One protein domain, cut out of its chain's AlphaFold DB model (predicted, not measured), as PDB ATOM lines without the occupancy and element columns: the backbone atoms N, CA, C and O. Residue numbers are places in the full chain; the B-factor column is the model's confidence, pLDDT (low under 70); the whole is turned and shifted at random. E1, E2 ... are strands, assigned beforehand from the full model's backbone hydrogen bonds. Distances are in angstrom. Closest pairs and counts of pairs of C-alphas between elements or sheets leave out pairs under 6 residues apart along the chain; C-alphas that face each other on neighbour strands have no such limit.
ATOM      1  N   ASP A   2     170.138 158.877 198.225       50.91
ATOM      2  CA  ASP A   2     169.388 158.944 196.969       50.91
ATOM      3  C   ASP A   2     167.924 159.318 197.240       50.91
ATOM      4  O   ASP A   2     167.102 158.459 197.549       50.91
ATOM      5  N   ASP A   3     167.605 160.608 197.102       69.12
ATOM      6  CA  ASP A   3     166.248 161.188 197.073       69.12
ATOM      7  C   ASP A   3     165.461 160.813 195.793       69.12
ATOM      8  O   ASP A   3     164.501 161.482 195.404       69.12
ATOM      9  N   GLN A   4     165.868 159.749 195.093       84.06
ATOM     10  CA  GLN A   4     165.199 159.314 193.873       84.06
ATOM     11  C   GLN A   4     163.791 158.801 194.199       84.06
ATOM     12  O   GLN A   4     163.636 158.019 195.148       84.06
ATOM     13  N   PRO A   5     162.764 159.200 193.424       92.06
ATOM     14  CA  PRO A   5     161.418 158.690 193.611       92.06
ATOM     15  C   PRO A   5     161.358 157.167 193.484       92.06
ATOM     16  O   PRO A   5     161.934 156.578 192.565       92.06
ATOM     17  N   GLN A   6     160.653 156.527 194.418       93.06
ATOM     18  CA  GLN A   6     160.621 155.074 194.558       93.06
ATOM     19  C   GLN A   6     159.215 154.561 194.840       93.06
ATOM     20  O   GLN A   6     158.501 155.077 195.708       93.06
ATOM     21  N   LEU A   7     158.865 153.471 194.162       93.75
ATOM     22  CA  LEU A   7     157.666 152.683 194.417       93.75
ATOM     23  C   LEU A   7     158.089 151.299 194.909       93.75
ATOM     24  O   LEU A   7     158.737 150.556 194.178       93.75
ATOM     25  N   GLN A   8     157.725 150.947 196.136       93.81
ATOM     26  CA  GLN A   8     157.901 149.600 196.663       93.81
ATOM     27  C   GLN A   8     156.803 148.692 196.117       93.81
ATOM     28  O   GLN A   8     155.623 149.030 196.206       93.81
ATOM     29  N   LEU A   9     157.190 147.551 195.558       92.50
ATOM     30  CA  LEU A   9     156.295 146.586 194.938       92.50
ATOM     31  C   LEU A   9     155.817 145.566 195.977       92.50
ATOM     32  O   LEU A   9     156.625 144.981 196.691       92.50
ATOM     33  N   PHE A  10     154.501 145.357 196.059       89.44
ATOM     34  CA  PHE A  10     153.885 144.425 197.012       89.44
ATOM     35  C   PHE A  10     153.274 143.198 196.355       89.44
ATOM     36  O   PHE A  10     153.253 142.122 196.946       89.44
ATOM     37  N   GLU A  11     152.722 143.359 195.159       89.12
ATOM     38  CA  GLU A  11     151.972 142.293 194.507       89.12
ATOM     39  C   GLU A  11     152.096 142.410 192.994       89.12
ATOM     40  O   GLU A  11     151.945 143.502 192.444       89.12
ATOM     41  N   MET A  30     157.733 161.383 194.318       93.69
ATOM     42  CA  MET A  30     156.493 161.258 193.549       93.69
ATOM     43  C   MET A  30     156.845 160.635 192.198       93.69
ATOM     44  O   MET A  30     157.800 161.073 191.555       93.69
ATOM     45  N   VAL A  31     156.072 159.648 191.745       94.31
ATOM     46  CA  VAL A  31     156.258 159.027 190.421       94.31
ATOM     47  C   VAL A  31     155.103 159.400 189.511       94.31
ATOM     48  O   VAL A  31     153.948 159.303 189.917       94.31
ATOM     49  N   ARG A  32     155.409 159.831 188.285       96.25
ATOM     50  CA  ARG A  32     154.424 160.280 187.296       96.25
ATOM     51  C   ARG A  32     154.221 159.256 186.187       96.25
ATOM     52  O   ARG A  32     155.115 158.469 185.878       96.25
ATOM     53  N   LEU A  33     153.057 159.321 185.558       96.31
ATOM     54  CA  LEU A  33     152.787 158.654 184.295       96.31
ATOM     55  C   LEU A  33     153.821 159.094 183.245       96.31
ATOM     56  O   LEU A  33     154.200 160.264 183.184       96.31
ATOM     57  N   GLY A  34     154.296 158.148 182.443       96.06
ATOM     58  CA  GLY A  34     155.347 158.348 181.448       96.06
ATOM     59  C   GLY A  34     156.771 158.368 182.011       96.06
ATOM     60  O   GLY A  34     157.714 158.452 181.229       96.06
ATOM     61  N   ALA A  35     156.960 158.278 183.332       95.50
ATOM     62  CA  ALA A  35     158.296 158.230 183.917       95.50
ATOM     63  C   ALA A  35     159.039 156.948 183.520       95.50
ATOM     64  O   ALA A  35     158.453 155.862 183.484       95.50
ATOM     65  N   THR A  36     160.345 157.076 183.284       95.56
ATOM     66  CA  THR A  36     161.242 155.937 183.089       95.56
ATOM     67  C   THR A  36     161.741 155.435 184.439       95.56
ATOM     68  O   THR A  36     162.240 156.205 185.261       95.56
ATOM     69  N   VAL A  37     161.599 154.136 184.674       94.81
ATOM     70  CA  VAL A  37     161.938 153.465 185.925       94.81
ATOM     71  C   VAL A  37     162.772 152.216 185.672       94.81
ATOM     72  O   VAL A  37     162.709 151.585 184.617       94.81
ATOM     73  N   GLU A  38     163.536 151.829 186.682       93.69
ATOM     74  CA  GLU A  38     164.204 150.534 186.750       93.69
ATOM     75  C   GLU A  38     163.569 149.683 187.843       93.69
ATOM     76  O   GLU A  38     163.316 150.170 188.947       93.69
ATOM     77  N   LEU A  39     163.368 148.397 187.566       91.56
ATOM     78  CA  LEU A  39     162.947 147.432 188.572       91.56
ATOM     79  C   LEU A  39     164.180 146.841 189.251       91.56
ATOM     80  O   LEU A  39     164.976 146.132 188.629       91.56
ATOM     81  N   ARG A  40     164.340 147.135 190.540       89.94
ATOM     82  CA  ARG A  40     165.528 146.789 191.318       89.94
ATOM     83  C   ARG A  40     165.162 146.050 192.605       89.94
ATOM     84  O   ARG A  40     164.281 146.507 193.332       89.94
ATOM     85  N   PRO A  41     165.843 144.940 192.929       86.12
ATOM     86  CA  PRO A  41     165.800 144.372 194.267       86.12
ATOM     87  C   PRO A  41     166.607 145.240 195.239       86.12
ATOM     88  O   PRO A  41     167.524 145.957 194.831       86.12
ATOM     89  N   ALA A  42     166.310 145.132 196.535       78.19
ATOM     90  CA  ALA A  42     167.052 145.813 197.596       78.19
ATOM     91  C   ALA A  42     168.548 145.470 197.594       78.19
ATOM     92  O   ALA A  42     169.382 146.307 197.935       78.19
ATOM     93  N   SER A  43     168.896 144.252 197.177       74.31
ATOM     94  CA  SER A  43     170.270 143.830 196.941       74.31
ATOM     95  C   SER A  43     170.379 143.143 195.581       74.31
ATOM     96  O   SER A  43     169.626 142.226 195.264       74.31
ATOM     97  N   GLY A  44     171.323 143.598 194.754       72.69
ATOM     98  CA  GLY A  44     171.599 143.002 193.446       72.69
ATOM     99  C   GLY A  44     171.570 143.994 192.286       72.69
ATOM    100  O   GLY A  44     171.593 145.213 192.465       72.69
ATOM    101  N   ARG A  45     171.578 143.438 191.073       80.06
ATOM    102  CA  ARG A  45     171.486 144.198 189.821       80.06
ATOM    103  C   ARG A  45     170.015 144.456 189.467       80.06
ATOM    104  O   ARG A  45     169.162 143.684 189.905       80.06
ATOM    105  N   PRO A  46     169.712 145.510 188.688       83.31
ATOM    106  CA  PRO A  46     168.378 145.701 188.130       83.31
ATOM    107  C   PRO A  46     167.909 144.445 187.389       83.31
ATOM    108  O   PRO A  46     168.679 143.842 186.643       83.31
ATOM    109  N   VAL A  47     166.654 144.064 187.621       85.19
ATOM    110  CA  VAL A  47     165.992 142.928 186.960       85.19
ATOM    111  C   VAL A  47     165.459 143.349 185.595       85.19
ATOM    112  O   VAL A  47     165.487 142.573 184.647       85.19
ATOM    113  N   ALA A  48     165.002 144.596 185.490       86.81
ATOM    114  CA  ALA A  48     164.583 145.205 184.241       86.81
ATOM    115  C   ALA A  48     164.954 146.691 184.249       86.81
ATOM    116  O   ALA A  48     164.758 147.389 185.250       86.81
ATOM    117  N   GLY A  49     165.523 147.148 183.137       84.25
ATOM    118  CA  GLY A  49     165.866 148.546 182.898       84.25
ATOM    119  C   GLY A  49     164.905 149.182 181.900       84.25
ATOM    120  O   GLY A  49     164.254 148.479 181.129       84.25
ATOM    121  N   ASP A  50     164.841 150.513 181.918       89.25
ATOM    122  CA  ASP A  50     164.138 151.319 180.908       89.25
ATOM    123  C   ASP A  50     162.639 151.005 180.772       89.25
ATOM    124  O   ASP A  50     162.051 151.061 179.691       89.25
ATOM    125  N   LEU A  51     161.997 150.693 181.897       94.19
ATOM    126  CA  LEU A  51     160.555 150.516 181.955       94.19
ATOM    127  C   LEU A  51     159.879 151.886 181.968       94.19
ATOM    128  O   LEU A  51     160.350 152.814 182.612       94.19
ATOM    129  N   THR A  52     158.747 152.019 181.293       96.94
ATOM    130  CA  THR A  52     157.947 153.249 181.291       96.94
ATOM    131  C   THR A  52     156.670 153.028 182.081       96.94
ATOM    132  O   THR A  52     155.959 152.060 181.829       96.94
ATOM    133  N   VAL A  53     156.348 153.933 183.004       96.75
ATOM    134  CA  VAL A  53     155.060 153.933 183.708       96.75
ATOM    135  C   VAL A  53     153.953 154.284 182.716       96.75
ATOM    136  O   VAL A  53     153.820 155.437 182.317       96.75
ATOM    137  N   SER A  54     153.167 153.300 182.292       97.06
ATOM    138  CA  SER A  54     152.157 153.456 181.237       97.06
ATOM    139  C   SER A  54     150.732 153.596 181.767       97.06
ATOM    140  O   SER A  54     149.876 154.120 181.058       97.06
ATOM    141  N   ALA A  55     150.476 153.178 183.010       96.94
ATOM    142  CA  ALA A  55     149.213 153.428 183.698       96.94
ATOM    143  C   ALA A  55     149.406 153.514 185.215       96.94
ATOM    144  O   ALA A  55     150.247 152.816 185.787       96.94
ATOM    145  N   ILE A  56     148.593 154.348 185.863       97.50
ATOM    146  CA  ILE A  56     148.501 154.467 187.318       97.50
ATOM    147  C   ILE A  56     147.018 154.488 187.683       97.50
ATOM    148  O   ILE A  56     146.261 155.308 187.169       97.50
ATOM    149  N   GLU A  57     146.607 153.608 188.590       96.69
ATOM    150  CA  GLU A  57     145.232 153.492 189.064       96.69
ATOM    151  C   GLU A  57     145.207 153.449 190.595       96.69
ATOM    152  O   GLU A  57     145.960 152.714 191.233       96.69
ATOM    153  N   TYR A  58     144.328 154.225 191.223       92.50
ATOM    154  CA  TYR A  58     144.059 154.114 192.657       92.50
ATOM    155  C   TYR A  58     142.931 153.113 192.925       92.50
ATOM    156  O   TYR A  58     142.251 152.631 192.013       92.50
ATOM    157  N   ALA A  59     142.734 152.778 194.203       82.88
ATOM    158  CA  ALA A  59     141.649 151.902 194.633       82.88
ATOM    159  C   ALA A  59     140.304 152.357 194.037       82.88
ATOM    160  O   ALA A  59     139.971 153.541 194.067       82.88
ATOM    161  N   GLY A  60     139.547 151.406 193.486       83.81
ATOM    162  CA  GLY A  60     138.303 151.685 192.762       83.81
ATOM    163  C   GLY A  60     138.467 151.921 191.254       83.81
ATOM    164  O   GLY A  60     137.482 152.263 190.610       83.81
ATOM    165  N   GLY A  61     139.667 151.723 190.687       88.50
ATOM    166  CA  GLY A  61     139.904 151.827 189.236       88.50
ATOM    167  C   GLY A  61     139.988 153.269 188.732       88.50
ATOM    168  O   GLY A  61     139.695 153.549 187.573       88.50
ATOM    169  N   VAL A  62     140.341 154.205 189.614       93.12
ATOM    170  CA  VAL A  62     140.460 155.622 189.264       93.12
ATOM    171  C   VAL A  62     141.826 155.858 188.634       93.12
ATOM    172  O   VAL A  62     142.839 155.743 189.324       93.12
ATOM    173  N   ALA A  63     141.854 156.188 187.343       95.00
ATOM    174  CA  ALA A  63     143.081 156.550 186.643       95.00
ATOM    175  C   ALA A  63     143.677 157.849 187.211       95.00
ATOM    176  O   ALA A  63     142.955 158.816 187.462       95.00
ATOM    177  N   MET A  64     144.995 157.867 187.399       95.38
ATOM    178  CA  MET A  64     145.746 158.981 187.975       95.38
ATOM    179  C   MET A  64     146.972 159.306 187.118       95.38
ATOM    180  O   MET A  64     147.482 158.465 186.382       95.38
ATOM    181  N   GLU A  65     147.487 160.525 187.253       95.94
ATOM    182  CA  GLU A  65     148.706 160.954 186.553       95.94
ATOM    183  C   GLU A  65     149.981 160.742 187.384       95.94
ATOM    184  O   GLU A  65     151.089 160.856 186.860       95.94
ATOM    185  N   PHE A  66     149.852 160.453 188.681       94.38
ATOM    186  CA  PHE A  66     150.983 160.278 189.589       94.38
ATOM    187  C   PHE A  66     150.622 159.465 190.837       94.38
ATOM    188  O   PHE A  66     149.450 159.317 191.186       94.38
ATOM    189  N   VAL A  67     151.654 158.969 191.524       94.69
ATOM    190  CA  VAL A  67     151.580 158.358 192.856       94.69
ATOM    191  C   VAL A  67     152.379 159.213 193.835       94.69
ATOM    192  O   VAL A  67     153.586 159.398 193.660       94.69
ATOM    193  N   ASP A  68     151.704 159.711 194.869       93.94
ATOM    194  CA  ASP A  68     152.321 160.486 195.952       93.94
ATOM    195  C   ASP A  68     152.922 159.605 197.039       93.94
ATOM    196  O   ASP A  68     152.413 158.518 197.328       93.94
ATOM    197  N   LEU A  69     153.921 160.149 197.738       93.88
ATOM    198  CA  LEU A  69     154.508 159.547 198.929       93.88
ATOM    199  C   LEU A  69     153.444 159.014 199.903       93.88
ATOM    200  O   LEU A  69     152.511 159.705 200.313       93.88
ATOM    201  N   GLY A  70     153.615 157.755 200.297       92.94
ATOM    202  CA  GLY A  70     152.748 157.049 201.231       92.94
ATOM    203  C   GLY A  70     151.490 156.448 200.605       92.94
ATOM    204  O   GLY A  70     150.869 155.613 201.268       92.94
ATOM    205  N   ARG A  71     151.130 156.803 199.362       94.44
ATOM    206  CA  ARG A  71     149.966 156.249 198.654       94.44
ATOM    207  C   ARG A  71     150.274 154.898 198.028       94.44
ATOM    208  O   ARG A  71     151.391 154.643 197.580       94.44
ATOM    209  N   THR A  72     149.238 154.069 197.975       94.88
ATOM    210  CA  THR A  72     149.236 152.785 197.275       94.88
ATOM    211  C   THR A  72     148.471 152.935 195.968       94.88
ATOM    212  O   THR A  72     147.390 153.526 195.954       94.88
ATOM    213  N   ALA A  73     149.020 152.382 194.894       95.94
ATOM    214  CA  ALA A  73     148.432 152.403 193.565       95.94
ATOM    215  C   ALA A  73     148.669 151.070 192.856       95.94
ATOM    216  O   ALA A  73     149.599 150.331 193.177       95.94
ATOM    217  N   LEU A  74     147.834 150.783 191.872       95.75
ATOM    218  CA  LEU A  74     148.089 149.786 190.852       95.75
ATOM    219  C   LEU A  74     148.810 150.487 189.702       95.75
ATOM    220  O   LEU A  74     148.321 151.478 189.168       95.75
ATOM    221  N   VAL A  75     149.999 150.010 189.364       96.50
ATOM    222  CA  VAL A  75     150.846 150.611 188.336       96.50
ATOM    223  C   VAL A  75     151.124 149.582 187.257       96.50
ATOM    224  O   VAL A  75     151.486 148.441 187.551       96.50
ATOM    225  N   THR A  76     150.979 150.009 186.008       96.44
ATOM    226  CA  THR A  76     151.443 149.260 184.844       96.44
ATOM    227  C   THR A  76     152.717 149.907 184.337       96.44
ATOM    228  O   THR A  76     152.758 151.115 184.090       96.44
ATOM    229  N   VAL A  77     153.757 149.098 184.176       96.12
ATOM    230  CA  VAL A  77     154.997 149.496 183.521       96.12
ATOM    231  C   VAL A  77     155.205 148.666 182.265       96.12
ATOM    232  O   VAL A  77     154.922 147.471 182.255       96.12
ATOM    233  N   THR A  78     155.693 149.298 181.206       95.75
ATOM    234  CA  THR A  78     155.948 148.653 179.913       95.75
ATOM    235  C   THR A  78     157.395 148.815 179.497       95.75
ATOM    236  O   THR A  78     157.962 149.896 179.636       95.75
ATOM    237  N   GLY A  79     157.974 147.760 178.948       92.88
ATOM    238  CA  GLY A  79     159.366 147.697 178.518       92.88
ATOM    239  C   GLY A  79     159.882 146.261 178.602       92.88
ATOM    240  O   GLY A  79     159.134 145.379 179.018       92.88
ATOM    241  N   PRO A  80     161.125 145.998 178.176       90.44
ATOM    242  CA  PRO A  80     161.675 144.649 178.174       90.44
ATOM    243  C   PRO A  80     161.819 144.116 179.604       90.44
ATOM    244  O   PRO A  80     162.507 144.715 180.432       90.44
ATOM    245  N   ILE A  81     161.181 142.981 179.889       88.25
ATOM    246  CA  ILE A  81     161.233 142.323 181.196       88.25
ATOM    247  C   ILE A  81     161.741 140.895 181.016       88.25
ATOM    248  O   ILE A  81     161.164 140.101 180.273       88.25
ATOM    249  N   PRO A  95     150.550 134.549 188.746       57.84
ATOM    250  CA  PRO A  95     149.784 135.795 188.830       57.84
ATOM    251  C   PRO A  95     149.001 135.890 190.153       57.84
ATOM    252  O   PRO A  95     148.517 134.880 190.665       57.84
ATOM    253  N   GLY A  96     148.851 137.104 190.697       61.06
ATOM    254  CA  GLY A  96     148.212 137.342 192.003       61.06
ATOM    255  C   GLY A  96     149.125 137.048 193.196       61.06
ATOM    256  O   GLY A  96     148.656 136.789 194.305       61.06
ATOM    257  N   GLN A  97     150.434 137.038 192.966       70.94
ATOM    258  CA  GLN A  97     151.411 136.671 193.973       70.94
ATOM    259  C   GLN A  97     151.846 137.874 194.810       70.94
ATOM    260  O   GLN A  97     152.211 138.931 194.284       70.94
ATOM    261  N   VAL A  98     151.887 137.660 196.127       71.56
ATOM    262  CA  VAL A  98     152.515 138.572 197.084       71.56
ATOM    263  C   VAL A  98     154.028 138.499 196.925       71.56
ATOM    264  O   VAL A  98     154.635 137.435 197.058       71.56
ATOM    265  N   VAL A  99     154.635 139.644 196.650       74.31
ATOM    266  CA  VAL A  99     156.081 139.766 196.510       74.31
ATOM    267  C   VAL A  99     156.698 139.859 197.896       74.31
ATOM    268  O   VAL A  99     156.415 140.780 198.659       74.31
ATOM    269  N   THR A 100     157.522 138.870 198.236       68.38
ATOM    270  CA  THR A 100     158.182 138.788 199.548       68.38
ATOM    271  C   THR A 100     159.571 139.421 199.544       68.38
ATOM    272  O   THR A 100     160.078 139.799 200.600       68.38
ATOM    273  N   ALA A 101     160.180 139.575 198.366       73.06
ATOM    274  CA  ALA A 101     161.418 140.322 198.193       73.06
ATOM    275  C   ALA A 101     161.163 141.835 198.223       73.06
ATOM    276  O   ALA A 101     160.163 142.318 197.697       73.06
ATOM    277  N   ASP A 102     162.093 142.607 198.787       82.75
ATOM    278  CA  ASP A 102     162.044 144.071 198.709       82.75
ATOM    279  C   ASP A 102     162.413 144.516 197.281       82.75
ATOM    280  O   ASP A 102     163.577 144.765 196.965       82.75
ATOM    281  N   LEU A 103     161.413 144.521 196.397       89.25
ATOM    282  CA  LEU A 103     161.491 144.961 195.006       89.25
ATOM    283  C   LEU A 103     160.958 146.388 194.876       89.25
ATOM    284  O   LEU A 103     159.917 146.736 195.438       89.25
ATOM    285  N   ARG A 104     161.661 147.222 194.108       92.00
ATOM    286  CA  ARG A 104     161.343 148.643 193.949       92.00
ATOM    287  C   ARG A 104     161.440 149.082 192.496       92.00
ATOM    288  O   ARG A 104     162.374 148.704 191.796       92.00
ATOM    289  N   LEU A 105     160.506 149.925 192.070       92.81
ATOM    290  CA  LEU A 105     160.642 150.732 190.861       92.81
ATOM    291  C   LEU A 105     161.305 152.052 191.252       92.81
ATOM    292  O   LEU A 105     160.757 152.797 192.066       92.81
ATOM    293  N   VAL A 106     162.480 152.321 190.695       93.25
ATOM    294  CA  VAL A 106     163.268 153.531 190.965       93.25
ATOM    295  C   VAL A 106     163.255 154.405 189.719       93.25
ATOM    296  O   VAL A 106     163.585 153.919 188.640       93.25
ATOM    297  N   VAL A 107     162.851 155.669 189.851       92.50
ATOM    298  CA  VAL A 107     162.855 156.627 188.730       92.50
ATOM    299  C   VAL A 107     164.295 156.989 188.359       92.50
ATOM    300  O   VAL A 107     165.099 157.267 189.250       92.50
ATOM    301  N   ARG A 108     164.598 156.966 187.053       86.56
ATOM    302  CA  ARG A 108     165.896 157.393 186.500       86.56
ATOM    303  C   ARG A 108     165.980 158.908 186.342       86.56
ATOM    304  O   ARG A 108     164.947 159.525 186.001       86.56
TER     305      ARG A 108
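Overview. This is residues 2 to 11, 30 to 81 and 95 to 108 of the 108 residues of an uncharacterized protein of Actinoplanes philippinensis (UniProt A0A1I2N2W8). A five-stranded antiparallel sheet is curled like part of a barrel and bent back on itself, with E1 and E7 facing E4 and E6 and E3 as the hinge. A small two-strand ribbon, E2 with E5, sits by one end of this curl, near the first residues of E1 and the last of E7. The printed part has 76 residues with seven named strands, E1 to E7 in order, and no named helix: all strand. The large sheet runs E1, E7, E3, E4, E6. The whole is compact, with a radius of gyration of the C-alphas of 11.9 A and spans of 34 by 26 by 24 A.

Along the chain. E1, residues 6 to 11, begins at C-alpha 6 (160.621, 155.074, 194.558). E2 is residues 30 to 32 and E3 residues 36 to 41. E4, residues 48 to 58, is 23.9 A long and bends by 75 degrees at residue 51. E5 is residues 66 to 68; E6, residues 72 to 78, is 19.1 A long. E7, residues 97 to 107, is 23.6 A long, bends by 88 degrees at residue 100 and ends at C-alpha 107 (162.855, 156.627, 188.730).

Arrangement. Edge strand E1 is antiparallel to E7, with N 7 and O 105 at 2.9 A. E7 is antiparallel to E3, with N 40 and O 104 at 2.8 A. E3 and E4 form a hairpin, with N 37 and O 51 at 2.7 A. E4 is antiparallel to edge strand E6, with N 57 and O 74 at 2.8 A. E2 and E5 are antiparallel, with N 67 and O 31 at 2.8 A. The closest C-alphas of E4 and E5, Ile 56 and Phe 66, are 6.7 A apart.

Size, cuts and confidence. The C-alphas farthest apart, Gly 44 and Gly 60, are 34.4 A apart. Residues 12 to 29 and 82 to 94 are not printed, with gaps of 19.5 A and 15.2 A between C-alphas. Residues 2 to 3, 95 to 96 and 100 have pLDDT under 70.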